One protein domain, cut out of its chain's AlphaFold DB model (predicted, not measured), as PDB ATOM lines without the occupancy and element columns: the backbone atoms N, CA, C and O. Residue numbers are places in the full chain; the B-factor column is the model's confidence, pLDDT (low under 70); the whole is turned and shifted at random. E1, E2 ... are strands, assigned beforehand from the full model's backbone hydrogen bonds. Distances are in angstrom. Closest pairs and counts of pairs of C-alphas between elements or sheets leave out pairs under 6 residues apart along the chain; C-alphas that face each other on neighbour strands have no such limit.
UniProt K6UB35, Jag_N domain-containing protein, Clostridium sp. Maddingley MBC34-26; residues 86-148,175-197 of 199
ATOM      1  N   ILE A  86     -24.869  61.241 -26.819       69.50
ATOM      2  CA  ILE A  86     -25.648  61.526 -28.029       69.50
ATOM      3  C   ILE A  86     -24.698  61.732 -29.212       69.50
ATOM      4  O   ILE A  86     -24.894  61.135 -30.266       69.50
ATOM      5  N   ILE A  87     -23.621  62.504 -29.023       73.31
ATOM      6  CA  ILE A  87     -22.620  62.767 -30.066       73.31
ATOM      7  C   ILE A  87     -21.937  61.473 -30.522       73.31
ATOM      8  O   ILE A  87     -21.727  61.287 -31.719       73.31
ATOM      9  N   SER A  88     -21.641  60.549 -29.603       76.69
ATOM     10  CA  SER A  88     -21.001  59.271 -29.940       76.69
ATOM     11  C   SER A  88     -21.877  58.326 -30.769       76.69
ATOM     12  O   SER A  88     -21.356  57.367 -31.336       76.69
ATOM     13  N   GLN A  89     -23.185  58.585 -30.865       82.88
ATOM     14  CA  GLN A  89     -24.120  57.789 -31.662       82.88
ATOM     15  C   GLN A  89     -24.300  58.308 -33.092       82.88
ATOM     16  O   GLN A  89     -24.875  57.597 -33.916       82.88
ATOM     17  N   ILE A  90     -23.805  59.512 -33.398       89.31
ATOM     18  CA  ILE A  90     -23.939  60.137 -34.716       89.31
ATOM     19  C   ILE A  90     -23.050  59.407 -35.729       89.31
ATOM     20  O   ILE A  90     -21.848  59.224 -35.525       89.31
ATOM     21  N   GLY A  91     -23.640  59.020 -36.855       92.31
ATOM     22  CA  GLY A  91     -22.989  58.283 -37.927       92.31
ATOM     23  C   GLY A  91     -23.812  57.086 -38.396       92.31
ATOM     24  O   GLY A  91     -24.942  56.862 -37.967       92.31
ATOM     25  N   ALA A  92     -23.210  56.297 -39.280       94.69
ATOM     26  CA  ALA A  92     -23.712  54.983 -39.645       94.69
ATOM     27  C   ALA A  92     -23.016  53.916 -38.790       94.69
ATOM     28  O   ALA A  92     -21.801  53.980 -38.579       94.69
ATOM     29  N   ARG A  93     -23.766  52.915 -38.333       95.38
ATOM     30  CA  ARG A  93     -23.248  51.745 -37.610       95.38
ATOM     31  C   ARG A  93     -23.852  50.454 -38.148       95.38
ATOM     32  O   ARG A  93     -24.871  50.490 -38.833       95.38
ATOM     33  N   VAL A  94     -23.220  49.335 -37.809       95.00
ATOM     34  CA  VAL A  94     -23.825  48.007 -37.953       95.00
ATOM     35  C   VAL A  94     -24.094  47.466 -36.559       95.00
ATOM     36  O   VAL A  94     -23.163  47.386 -35.755       95.00
ATOM     37  N   GLU A  95     -25.343  47.119 -36.287       91.62
ATOM     38  CA  GLU A  95     -25.799  46.580 -35.007       91.62
ATOM     39  C   GLU A  95     -26.680  45.363 -35.287       91.62
ATOM     40  O   GLU A  95     -27.648  45.463 -36.036       91.62
ATOM     41  N   ASN A  96     -26.310  44.201 -34.743       85.69
ATOM     42  CA  ASN A  96     -26.975  42.920 -35.003       85.69
ATOM     43  C   ASN A  96     -27.109  42.595 -36.502       85.69
ATOM     44  O   ASN A  96     -28.094  42.011 -36.951       85.69
ATOM     45  N   GLY A  97     -26.108  42.979 -37.299       85.50
ATOM     46  CA  GLY A  97     -26.118  42.770 -38.746       85.50
ATOM     47  C   GLY A  97     -27.063  43.686 -39.538       85.50
ATOM     48  O   GLY A  97     -27.177  43.498 -40.751       85.50
ATOM     49  N   GLU A  98     -27.693  44.675 -38.901       90.50
ATOM     50  CA  GLU A  98     -28.502  45.716 -39.542       90.50
ATOM     51  C   GLU A  98     -27.738  47.040 -39.611       90.50
ATOM     52  O   GLU A  98     -26.900  47.345 -38.761       90.50
ATOM     53  N   ILE A  99     -28.009  47.841 -40.643       94.00
ATOM     54  CA  ILE A  99     -27.374  49.147 -40.836       94.00
ATOM     55  C   ILE A  99     -28.286  50.222 -40.250       94.00
ATOM     56  O   ILE A  99     -29.427  50.364 -40.675       94.00
ATOM     57  N   ILE A 100     -27.758  51.016 -39.318       92.69
ATOM     58  CA  ILE A 100     -28.493  52.108 -38.669       92.69
ATOM     59  C   ILE A 100     -27.758  53.420 -38.927       92.69
ATOM     60  O   ILE A 100     -26.546  53.503 -38.716       92.69
ATOM     61  N   VAL A 101     -28.491  54.452 -39.349       93.44
ATOM     62  CA  VAL A 101     -27.958  55.793 -39.623       93.44
ATOM     63  C   VAL A 101     -28.601  56.802 -38.678       93.44
ATOM     64  O   VAL A 101     -29.822  56.895 -38.606       93.44
ATOM     65  N   ILE A 102     -27.773  57.560 -37.962       90.44
ATOM     66  CA  ILE A 102     -28.191  58.689 -37.121       90.44
ATOM     67  C   ILE A 102     -27.433  59.925 -37.596       90.44
ATOM     68  O   ILE A 102     -26.205  59.964 -37.526       90.44
ATOM     69  N   GLU A 103     -28.152  60.933 -38.078       86.06
ATOM     70  CA  GLU A 103     -27.583  62.140 -38.684       86.06
ATOM     71  C   GLU A 103     -27.690  63.373 -37.772       86.06
ATOM     72  O   GLU A 103     -28.562  63.461 -36.909       86.06
ATOM     73  N   ASN A 104     -26.795  64.344 -37.983       82.88
ATOM     74  CA  ASN A 104     -26.944  65.719 -37.514       82.88
ATOM     75  C   ASN A 104     -26.682  66.706 -38.664       82.88
ATOM     76  O   ASN A 104     -26.023  66.354 -39.637       82.88
ATOM     77  N   GLU A 105     -27.138  67.954 -38.535       74.25
ATOM     78  CA  GLU A 105     -27.137  68.949 -39.629       74.25
ATOM     79  C   GLU A 105     -25.745  69.369 -40.148       74.25
ATOM     80  O   GLU A 105     -25.641  70.118 -41.117       74.25
ATOM     81  N   ASN A 106     -24.663  68.894 -39.530       71.75
ATOM     82  CA  ASN A 106     -23.337  69.462 -39.740       71.75
ATOM     83  C   ASN A 106     -22.519  68.753 -40.830       71.75
ATOM     84  O   ASN A 106     -21.729  69.418 -41.497       71.75
ATOM     85  N   GLU A 107     -22.665  67.434 -41.034       82.12
ATOM     86  CA  GLU A 107     -21.805  66.693 -41.976       82.12
ATOM     87  C   GLU A 107     -22.450  65.421 -42.542       82.12
ATOM     88  O   GLU A 107     -23.054  64.629 -41.819       82.12
ATOM     89  N   ALA A 108     -22.206  65.175 -43.834       89.81
ATOM     90  CA  ALA A 108     -22.721  64.009 -44.547       89.81
ATOM     91  C   ALA A 108     -22.152  62.686 -44.009       89.81
ATOM     92  O   ALA A 108     -20.946  62.547 -43.789       89.81
ATOM     93  N   ILE A 109     -23.023  61.686 -43.899       94.50
ATOM     94  CA  ILE A 109     -22.665  60.308 -43.563       94.50
ATOM     95  C   ILE A 109     -22.533  59.506 -44.857       94.50
ATOM     96  O   ILE A 109     -23.315  59.674 -45.793       94.50
ATOM     97  N   THR A 110     -21.522  58.644 -44.930       95.62
ATOM     98  CA  THR A 110     -21.313  57.753 -46.066       95.62
ATOM     99  C   THR A 110     -21.147  56.301 -45.658       95.62
ATOM    100  O   THR A 110     -20.566  55.984 -44.620       95.62
ATOM    101  N   ILE A 111     -21.621  55.408 -46.524       96.06
ATOM    102  CA  ILE A 111     -21.454  53.963 -46.410       96.06
ATOM    103  C   ILE A 111     -20.716  53.449 -47.641       96.06
ATOM    104  O   ILE A 111     -21.026  53.813 -48.774       96.06
ATOM    105  N   LYS A 112     -19.720  52.589 -47.430       95.19
ATOM    106  CA  LYS A 112     -18.985  51.908 -48.500       95.19
ATOM    107  C   LYS A 112     -19.333  50.409 -48.489       95.19
ATOM    108  O   LYS A 112     -19.060  49.765 -47.470       95.19
ATOM    109  N   PRO A 113     -19.875  49.850 -49.591       93.75
ATOM    110  CA  PRO A 113     -20.210  48.429 -49.696       93.75
ATOM    111  C   PRO A 113     -18.997  47.508 -49.513       93.75
ATOM    112  O   PRO A 113     -17.871  47.874 -49.869       93.75
ATOM    113  N   SER A 114     -19.254  46.298 -49.010       91.38
ATOM    114  CA  SER A 114     -18.289  45.190 -48.944       91.38
ATOM    115  C   SER A 114     -18.436  44.279 -50.166       91.38
ATOM    116  O   SER A 114     -19.535  44.126 -50.685       91.38
ATOM    117  N   GLU A 115     -17.353  43.630 -50.593       89.94
ATOM    118  CA  GLU A 115     -17.331  42.744 -51.769       89.94
ATOM    119  C   GLU A 115     -18.172  41.467 -51.588       89.94
ATOM    120  O   GLU A 115     -18.506  40.811 -52.566       89.94
ATOM    121  N   ASN A 116     -18.543  41.088 -50.361       91.19
ATOM    122  CA  ASN A 116     -19.303  39.853 -50.103       91.19
ATOM    123  C   ASN A 116     -20.818  40.065 -49.940       91.19
ATOM    124  O   ASN A 116     -21.538  39.126 -49.601       91.19
ATOM    125  N   ILE A 117     -21.308  41.283 -50.171       92.44
ATOM    126  CA  ILE A 117     -22.738  41.609 -50.153       92.44
ATOM    127  C   ILE A 117     -23.088  42.492 -51.347       92.44
ATOM    128  O   ILE A 117     -22.232  43.177 -51.903       92.44
ATOM    129  N   LYS A 118     -24.364  42.511 -51.715       93.94
ATOM    130  CA  LYS A 118     -24.935  43.548 -52.575       93.94
ATOM    131  C   LYS A 118     -25.672  44.534 -51.682       93.94
ATOM    132  O   LYS A 118     -26.579  44.125 -50.968       93.94
ATOM    133  N   LEU A 119     -25.255  45.797 -51.681       95.38
ATOM    134  CA  LEU A 119     -25.908  46.855 -50.909       95.38
ATOM    135  C   LEU A 119     -26.911  47.586 -51.802       95.38
ATOM    136  O   LEU A 119     -26.561  47.951 -52.926       95.38
ATOM    137  N   TYR A 120     -28.103  47.842 -51.280       96.31
ATOM    138  CA  TYR A 120     -29.143  48.621 -51.933       96.31
ATOM    139  C   TYR A 120     -29.481  49.838 -51.070       96.31
ATOM    140  O   TYR A 120     -29.632  49.718 -49.854       96.31
ATOM    141  N   ILE A 121     -29.578  51.009 -51.695       96.12
ATOM    142  CA  ILE A 121     -30.017  52.252 -51.048       96.12
ATOM    143  C   ILE A 121     -31.215  52.754 -51.843       96.12
ATOM    144  O   ILE A 121     -31.093  52.986 -53.045       96.12
ATOM    145  N   ASN A 122     -32.376  52.870 -51.200       95.69
ATOM    146  CA  ASN A 122     -33.652  53.197 -51.840       95.69
ATOM    147  C   ASN A 122     -33.959  52.282 -53.044       95.69
ATOM    148  O   ASN A 122     -34.445  52.727 -54.082       95.69
ATOM    149  N   GLY A 123     -33.606  50.998 -52.924       93.31
ATOM    150  CA  GLY A 123     -33.764  49.989 -53.976       93.31
ATOM    151  C   GLY A 123     -32.701  50.013 -55.084       93.31
ATOM    152  O   GLY A 123     -32.680  49.105 -55.916       93.31
ATOM    153  N   GLU A 124     -31.786  50.986 -55.107       95.50
ATOM    154  CA  GLU A 124     -30.726  51.063 -56.117       95.50
ATOM    155  C   GLU A 124     -29.464  50.302 -55.691       95.50
ATOM    156  O   GLU A 124     -28.920  50.511 -54.603       95.50
ATOM    157  N   LEU A 125     -28.963  49.431 -56.576       95.69
ATOM    158  CA  LEU A 125     -27.756  48.640 -56.333       95.69
ATOM    159  C   LEU A 125     -26.502  49.522 -56.307       95.69
ATOM    160  O   LEU A 125     -26.130  50.156 -57.297       95.69
ATOM    161  N   CYS A 126     -25.783  49.473 -55.192       93.31
ATOM    162  CA  CYS A 126     -24.527  50.180 -55.004       93.31
ATOM    163  C   CYS A 126     -23.350  49.408 -55.611       93.31
ATOM    164  O   CYS A 126     -23.151  48.221 -55.355       93.31
ATOM    165  N   THR A 127     -22.493  50.106 -56.351       89.31
ATOM    166  CA  THR A 127     -21.239  49.532 -56.853       89.31
ATOM    167  C   THR A 127     -20.234  49.311 -55.725       89.31
ATOM    168  O   THR A 127     -19.945  50.224 -54.943       89.31
ATOM    169  N   GLU A 128     -19.604  48.139 -55.717       72.88
ATOM    170  CA  GLU A 128     -18.492  47.828 -54.822       72.88
ATOM    171  C   GLU A 128     -17.386  48.908 -54.943       72.88
ATOM    172  O   GLU A 128     -17.117  49.435 -56.023       72.88
ATOM    173  N   LYS A 129     -16.741  49.259 -53.818       77.75
ATOM    174  CA  LYS A 129     -15.591  50.193 -53.693       77.75
ATOM    175  C   LYS A 129     -15.880  51.701 -53.647       77.75
ATOM    176  O   LYS A 129     -14.990  52.434 -53.203       77.75
ATOM    177  N   ARG A 130     -17.079  52.174 -53.993       89.25
ATOM    178  CA  ARG A 130     -17.450  53.602 -53.889       89.25
ATOM    179  C   ARG A 130     -18.195  53.900 -52.573       89.25
ATOM    180  O   ARG A 130     -19.039  53.098 -52.189       89.25
ATOM    181  N   PRO A 131     -17.911  55.015 -51.872       94.00
ATOM    182  CA  PRO A 131     -18.750  55.484 -50.771       94.00
ATOM    183  C   PRO A 131     -20.019  56.179 -51.294       94.00
ATOM    184  O   PRO A 131     -19.955  56.978 -52.232       94.00
ATOM    185  N   TYR A 132     -21.151  55.896 -50.658       95.88
ATOM    186  CA  TYR A 132     -22.473  56.450 -50.953       95.88
ATOM    187  C   TYR A 132     -22.934  57.309 -49.788       95.88
ATOM    188  O   TYR A 132     -22.788  56.896 -48.641       95.88
ATOM    189  N   ARG A 133     -23.463  58.500 -50.073       95.12
ATOM    190  CA  ARG A 133     -24.086  59.340 -49.045       95.12
ATOM    191  C   ARG A 133     -25.424  58.735 -48.651       95.12
ATOM    192  O   ARG A 133     -26.157  58.302 -49.532       95.12
ATOM    193  N   VAL A 134     -25.695  58.726 -47.354       95.06
ATOM    194  CA  VAL A 134     -26.937  58.215 -46.774       95.06
ATOM    195  C   VAL A 134     -27.421  59.135 -45.665       95.06
ATOM    196  O   VAL A 134     -26.629  59.837 -45.033       95.06
ATOM    197  N   THR A 135     -28.716  59.073 -45.422       93.50
ATOM    198  CA  THR A 135     -29.453  59.771 -44.378       93.50
ATOM    199  C   THR A 135     -30.242  58.755 -43.558       93.50
ATOM    200  O   THR A 135     -30.405  57.599 -43.947       93.50
ATOM    201  N   GLN A 136     -30.774  59.191 -42.422       92.12
ATOM    202  CA  GLN A 136     -31.657  58.363 -41.590       92.12
ATOM    203  C   GLN A 136     -33.011  58.026 -42.245       92.12
ATOM    204  O   GLN A 136     -33.773  57.237 -41.693       92.12
ATOM    205  N   TYR A 137     -33.334  58.647 -43.383       93.31
ATOM    206  CA  TYR A 137     -34.583  58.428 -44.116       93.31
ATOM    207  C   TYR A 137     -34.433  57.445 -45.279       93.31
ATOM    208  O   TYR A 137     -35.444  57.038 -45.850       93.31
ATOM    209  N   ASP A 138     -33.201  57.092 -45.644       94.19
ATOM    210  CA  ASP A 138     -32.952  56.168 -46.742       94.19
ATOM    211  C   ASP A 138     -33.288  54.731 -46.334       94.19
ATOM    212  O   ASP A 138     -32.959  54.274 -45.236       94.19
ATOM    213  N   GLU A 139     -33.901  53.987 -47.250       95.31
ATOM    214  CA  GLU A 139     -34.110  52.553 -47.093       95.31
ATOM    215  C   GLU A 139     -32.822  51.817 -47.472       95.31
ATOM    216  O   GLU A 139     -32.444  51.760 -48.645       95.31
ATOM    217  N   ILE A 140     -32.127  51.259 -46.480       95.88
ATOM    218  CA  ILE A 140     -30.846  50.578 -46.683       95.88
ATOM    219  C   ILE A 140     -31.035  49.081 -46.455       95.88
ATOM    220  O   ILE A 140     -31.265  48.634 -45.333       95.88
ATOM    221  N   THR A 141     -30.887  48.294 -47.517       94.38
ATOM    222  CA  THR A 141     -31.007  46.831 -47.473       94.38
ATOM    223  C   THR A 141     -29.786  46.170 -48.099       94.38
ATOM    224  O   THR A 141     -29.001  46.802 -48.812       94.38
ATOM    225  N   TYR A 142     -29.566  44.888 -47.811       94.38
ATOM    226  CA  TYR A 142     -28.480  44.137 -48.430       94.38
ATOM    227  C   TYR A 142     -28.866  42.690 -48.710       94.38
ATOM    228  O   TYR A 142     -29.685  42.096 -48.014       94.38
ATOM    229  N   GLU A 143     -28.211  42.114 -49.713       93.25
ATOM    230  CA  GLU A 143     -28.256  40.685 -50.004       93.25
ATOM    231  C   GLU A 143     -26.879  40.068 -49.760       93.25
ATOM    232  O   GLU A 143     -25.856  40.543 -50.269       93.25
ATOM    233  N   SER A 144     -26.855  38.982 -48.994       91.06
ATOM    234  CA  SER A 144     -25.660  38.181 -48.760       91.06
ATOM    235  C   SER A 144     -25.281  37.379 -49.996       91.06
ATOM    236  O   SER A 144     -26.127  36.721 -50.599       91.06
ATOM    237  N   LYS A 145     -23.988  37.359 -50.345       90.19
ATOM    238  CA  LYS A 145     -23.466  36.284 -51.196       90.19
ATOM    239  C   LYS A 145     -23.457  34.986 -50.373       90.19
ATOM    240  O   LYS A 145     -23.237  35.023 -49.158       90.19
ATOM    241  N   ASN A 146     -23.682  33.854 -51.026       86.38
ATOM    242  CA  ASN A 146     -23.538  32.526 -50.441       86.38
ATOM    243  C   ASN A 146     -22.656  31.636 -51.328       86.38
ATOM    244  O   ASN A 146     -22.500  31.881 -52.525       86.38
ATOM    245  N   THR A 147     -22.031  30.630 -50.723       83.75
ATOM    246  CA  THR A 147     -21.322  29.567 -51.445       83.75
ATOM    247  C   THR A 147     -22.095  28.278 -51.280       83.75
ATOM    248  O   THR A 147     -22.316  27.879 -50.142       83.75
ATOM    249  N   GLU A 148     -22.466  27.630 -52.381       83.69
ATOM    250  CA  GLU A 148     -23.243  26.389 -52.356       83.69
ATOM    251  C   GLU A 148     -22.522  25.263 -51.598       83.69
ATOM    252  O   GLU A 148     -21.294  25.139 -51.644       83.69
ATOM    253  N   ILE A 175     -22.730  31.573 -45.711       88.38
ATOM    254  CA  ILE A 175     -23.454  32.827 -45.900       88.38
ATOM    255  C   ILE A 175     -22.614  33.954 -45.304       88.38
ATOM    256  O   ILE A 175     -22.126  33.863 -44.174       88.38
ATOM    257  N   TYR A 176     -22.447  35.040 -46.056       90.94
ATOM    258  CA  TYR A 176     -21.751  36.226 -45.564       90.94
ATOM    259  C   TYR A 176     -22.715  37.154 -44.832       90.94
ATOM    260  O   TYR A 176     -23.718  37.580 -45.397       90.94
ATOM    261  N   LYS A 177     -22.404  37.512 -43.587       91.31
ATOM    262  CA  LYS A 177     -23.209  38.441 -42.775       91.31
ATOM    263  C   LYS A 177     -22.422  39.701 -42.458       91.31
ATOM    264  O   LYS A 177     -21.191  39.656 -42.422       91.31
ATOM    265  N   LEU A 178     -23.105  40.823 -42.238       93.38
ATOM    266  CA  LEU A 178     -22.446  42.055 -41.815       93.38
ATOM    267  C   LEU A 178     -21.807  41.886 -40.433       93.38
ATOM    268  O   LEU A 178     -22.372  41.264 -39.539       93.38
ATOM    269  N   LYS A 179     -20.601  42.435 -40.284       91.56
ATOM    270  CA  LYS A 179     -19.904  42.522 -39.003       91.56
ATOM    271  C   LYS A 179     -20.311  43.812 -38.308       91.56
ATOM    272  O   LYS A 179     -20.133  44.888 -38.886       91.56
ATOM    273  N   ASP A 180     -20.759  43.685 -37.066       92.06
ATOM    274  CA  ASP A 180     -21.077  44.820 -36.210       92.06
ATOM    275  C   ASP A 180     -19.902  45.788 -36.097       92.06
ATOM    276  O   ASP A 180     -18.722  45.411 -36.054       92.06
ATOM    277  N   LYS A 181     -20.240  47.073 -36.102       92.00
ATOM    278  CA  LYS A 181     -19.264  48.150 -36.155       92.00
ATOM    279  C   LYS A 181     -19.859  49.401 -35.519       92.00
ATOM    280  O   LYS A 181     -20.983  49.750 -35.875       92.00
ATOM    281  N   PRO A 182     -19.125  50.084 -34.620       91.12
ATOM    282  CA  PRO A 182     -19.624  51.278 -33.952       91.12
ATOM    283  C   PRO A 182     -19.918  52.424 -34.937       91.12
ATOM    284  O   PRO A 182     -19.505  52.361 -36.101       91.12
ATOM    285  N   PRO A 183     -20.613  53.477 -34.475       92.12
ATOM    286  CA  PRO A 183     -20.910  54.661 -35.272       92.12
ATOM    287  C   PRO A 183     -19.667  55.285 -35.906       92.12
ATOM    288  O   PRO A 183     -18.684  55.603 -35.238       92.12
ATOM    289  N   HIS A 184     -19.738  55.496 -37.217       93.12
ATOM    290  CA  HIS A 184     -18.761  56.261 -37.978       93.12
ATOM    291  C   HIS A 184     -19.466  57.104 -39.036       93.12
ATOM    292  O   HIS A 184     -20.382  56.637 -39.710       93.12
ATOM    293  N   ARG A 185     -18.972  58.322 -39.279       91.06
ATOM    294  CA  ARG A 185     -19.442  59.132 -40.415       91.06
ATOM    295  C   ARG A 185     -19.121  58.493 -41.765       91.06
ATOM    296  O   ARG A 185     -19.890  58.639 -42.697       91.06
ATOM    297  N   ASN A 186     -18.004  57.772 -41.866       93.06
ATOM    298  CA  ASN A 186     -17.609  57.039 -43.067       93.06
ATOM    299  C   ASN A 186     -17.539  55.542 -42.748       93.06
ATOM    300  O   ASN A 186     -16.492  55.010 -42.367       93.06
ATOM    301  N   LEU A 187     -18.673  54.856 -42.867       94.94
ATOM    302  CA  LEU A 187     -18.798  53.447 -42.531       94.94
ATOM    303  C   LEU A 187     -18.407  52.562 -43.719       94.94
ATOM    304  O   LEU A 187     -19.179  52.326 -44.644       94.94
ATOM    305  N   ALA A 188     -17.200  52.002 -43.678       95.00
ATOM    306  CA  ALA A 188     -16.859  50.864 -44.529       95.00
ATOM    307  C   ALA A 188     -17.435  49.573 -43.937       95.00
ATOM    308  O   ALA A 188     -17.023  49.183 -42.834       95.00
ATOM    309  N   LEU A 189     -18.354  48.939 -44.670       94.62
ATOM    310  CA  LEU A 189     -18.964  47.669 -44.288       94.62
ATOM    311  C   LEU A 189     -17.922  46.550 -44.348       94.62
ATOM    312  O   LEU A 189     -17.058  46.515 -45.226       94.62
ATOM    313  N   LYS A 190     -18.014  45.628 -43.397       92.69
ATOM    314  CA  LYS A 190     -17.238  44.390 -43.364       92.69
ATOM    315  C   LYS A 190     -18.198  43.228 -43.184       92.69
ATOM    316  O   LYS A 190     -19.287  43.398 -42.644       92.69
ATOM    317  N   THR A 191     -17.780  42.056 -43.631       91.81
ATOM    318  CA  THR A 191     -18.591  40.841 -43.577       91.81
ATOM    319  C   THR A 191     -17.814  39.716 -42.926       91.81
ATOM    320  O   THR A 191     -16.620  39.585 -43.181       91.81
ATOM    321  N   ILE A 192     -18.493  38.876 -42.165       90.00
ATOM    322  CA  ILE A 192     -17.975  37.618 -41.627       90.00
ATOM    323  C   ILE A 192     -18.583  36.449 -42.398       90.00
ATOM    324  O   ILE A 192     -19.723  36.534 -42.861       90.00
ATOM    325  N   LYS A 193     -17.816  35.371 -42.557       89.00
ATOM    326  CA  LYS A 193     -18.293  34.138 -43.181       89.00
ATOM    327  C   LYS A 193     -18.889  33.245 -42.095       89.00
ATOM    328  O   LYS A 193     -18.194  32.881 -41.149       89.00
ATOM    329  N   VAL A 194     -20.170  32.913 -42.225       85.62
ATOM    330  CA  VAL A 194     -20.897  32.064 -41.275       85.62
ATOM    331  C   VAL A 194     -21.263  30.760 -41.964       85.62
ATOM    332  O   VAL A 194     -21.690  30.757 -43.118       85.62
ATOM    333  N   GLN A 195     -21.051  29.651 -41.265       81.12
ATOM    334  CA  GLN A 195     -21.373  28.326 -41.771       81.12
ATOM    335  C   GLN A 195     -22.895  28.119 -41.817       81.12
ATOM    336  O   GLN A 195     -23.594  28.417 -40.850       81.12
ATOM    337  N   GLY A 196     -23.382  27.644 -42.960       76.06
ATOM    338  CA  GLY A 196     -24.760  27.235 -43.209       76.06
ATOM    339  C   GLY A 196     -24.929  25.715 -43.133       76.06
ATOM    340  O   GLY A 196     -24.217  25.027 -42.396       76.06
ATOM    341  N   GLU A 197     -25.892  25.188 -43.886       76.81
ATOM    342  CA  GLU A 197     -26.232  23.763 -43.868       76.81
ATOM    343  C   GLU A 197     -25.243  22.907 -44.678       76.81
ATOM    344  O   GLU A 197     -24.564  23.377 -45.591       76.81
TER     345      GLU A 197
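AT A GLANCE: This is residues 86 to 148 and 175 to 197 of the 199 residues of the protein "Jag_N domain-containing protein" of Clostridium sp. Maddingley MBC34-26 (UniProt K6UB35). This is a small elongated body of short strands in two loose layers: the sheet E2 E1 E8 is partly face to face with a second layer made of the sheet E5 E3 E9 and the pair E4 and E6. The pair E7 and E10 extends the body at one end; E7 runs on into E8, and E9 runs on into E10. The printed part has 86 residues, with no named helix and ten named strands, E1 to E10 in that order along the chain, which hold 43 of the residues: all strand. Sheet E2 E1 E8 is antiparallel, as are the pairs E4 E6 and E7 E10, while E3 and E9 are parallel. The whole is compact, with a radius of gyration of the C-alphas of 12.9 A, and spans 45 by 25 by 19 A.

IN THESE COORDINATES: In the first sheet, E1 is residues 91 to 95, from C-alpha 91 at (-22.989, 58.283, -37.927), and is 12.4 A long. E2 is residues 98 to 102, 13.2 A, and E8 is residues 181 to 184. E3 is residues 109 to 112, E5 132 to 134 and E9 186 to 188. E4, residues 117 to 121, is 12.9 A long, and E6, residues 140 to 144, is 13.6 A. E7 is residues 175 to 178. E10, residues 191 to 195, is 12.9 A long and ends at C-alpha 195 at (-21.373, 28.326, -41.771).

HOW THE PARTS SIT: E1 is the inner strand between E2 and E8. E1 and E2 form a hairpin at 154 degrees, with N 93 and O 100 2.9 A apart, within hydrogen-bond range. E1 and E8 are antiparallel at 169 degrees, with N 92 and O 184 at 2.9 A. The closest C-alphas of E1 and E9 are those of Ala 92 and Leu 187, 5.9 A apart; the closest of E2 and E6 are those of Ile 99 and Ile 140, 6.9 A apart. E3 and E9 are parallel at 18 degrees, with N 187 and O 110 at 2.8 A. E5 and E3 meet only at a point, where C-alphas 133 and 110 face each other at 4.4 A. E4 and E6 are antiparallel at 162 degrees, with N 120 and O 141 at 2.8 A. E7 and E10 are antiparallel at 144 degrees, with N 192 and O 177 at 2.8 A. E1 and E10 are apart.

THE WHOLE: The two C-alphas farthest apart, those of Asn 106 and Glu 197, are 46.0 A from each other. Residues 149 to 174 are cut out, and C-alphas 148 and 175 are 9.1 A apart across the cut. Of the links that are printed whole, none is long. The mean pLDDT of the printed part is 89.9, and residue 86 alone is under 70.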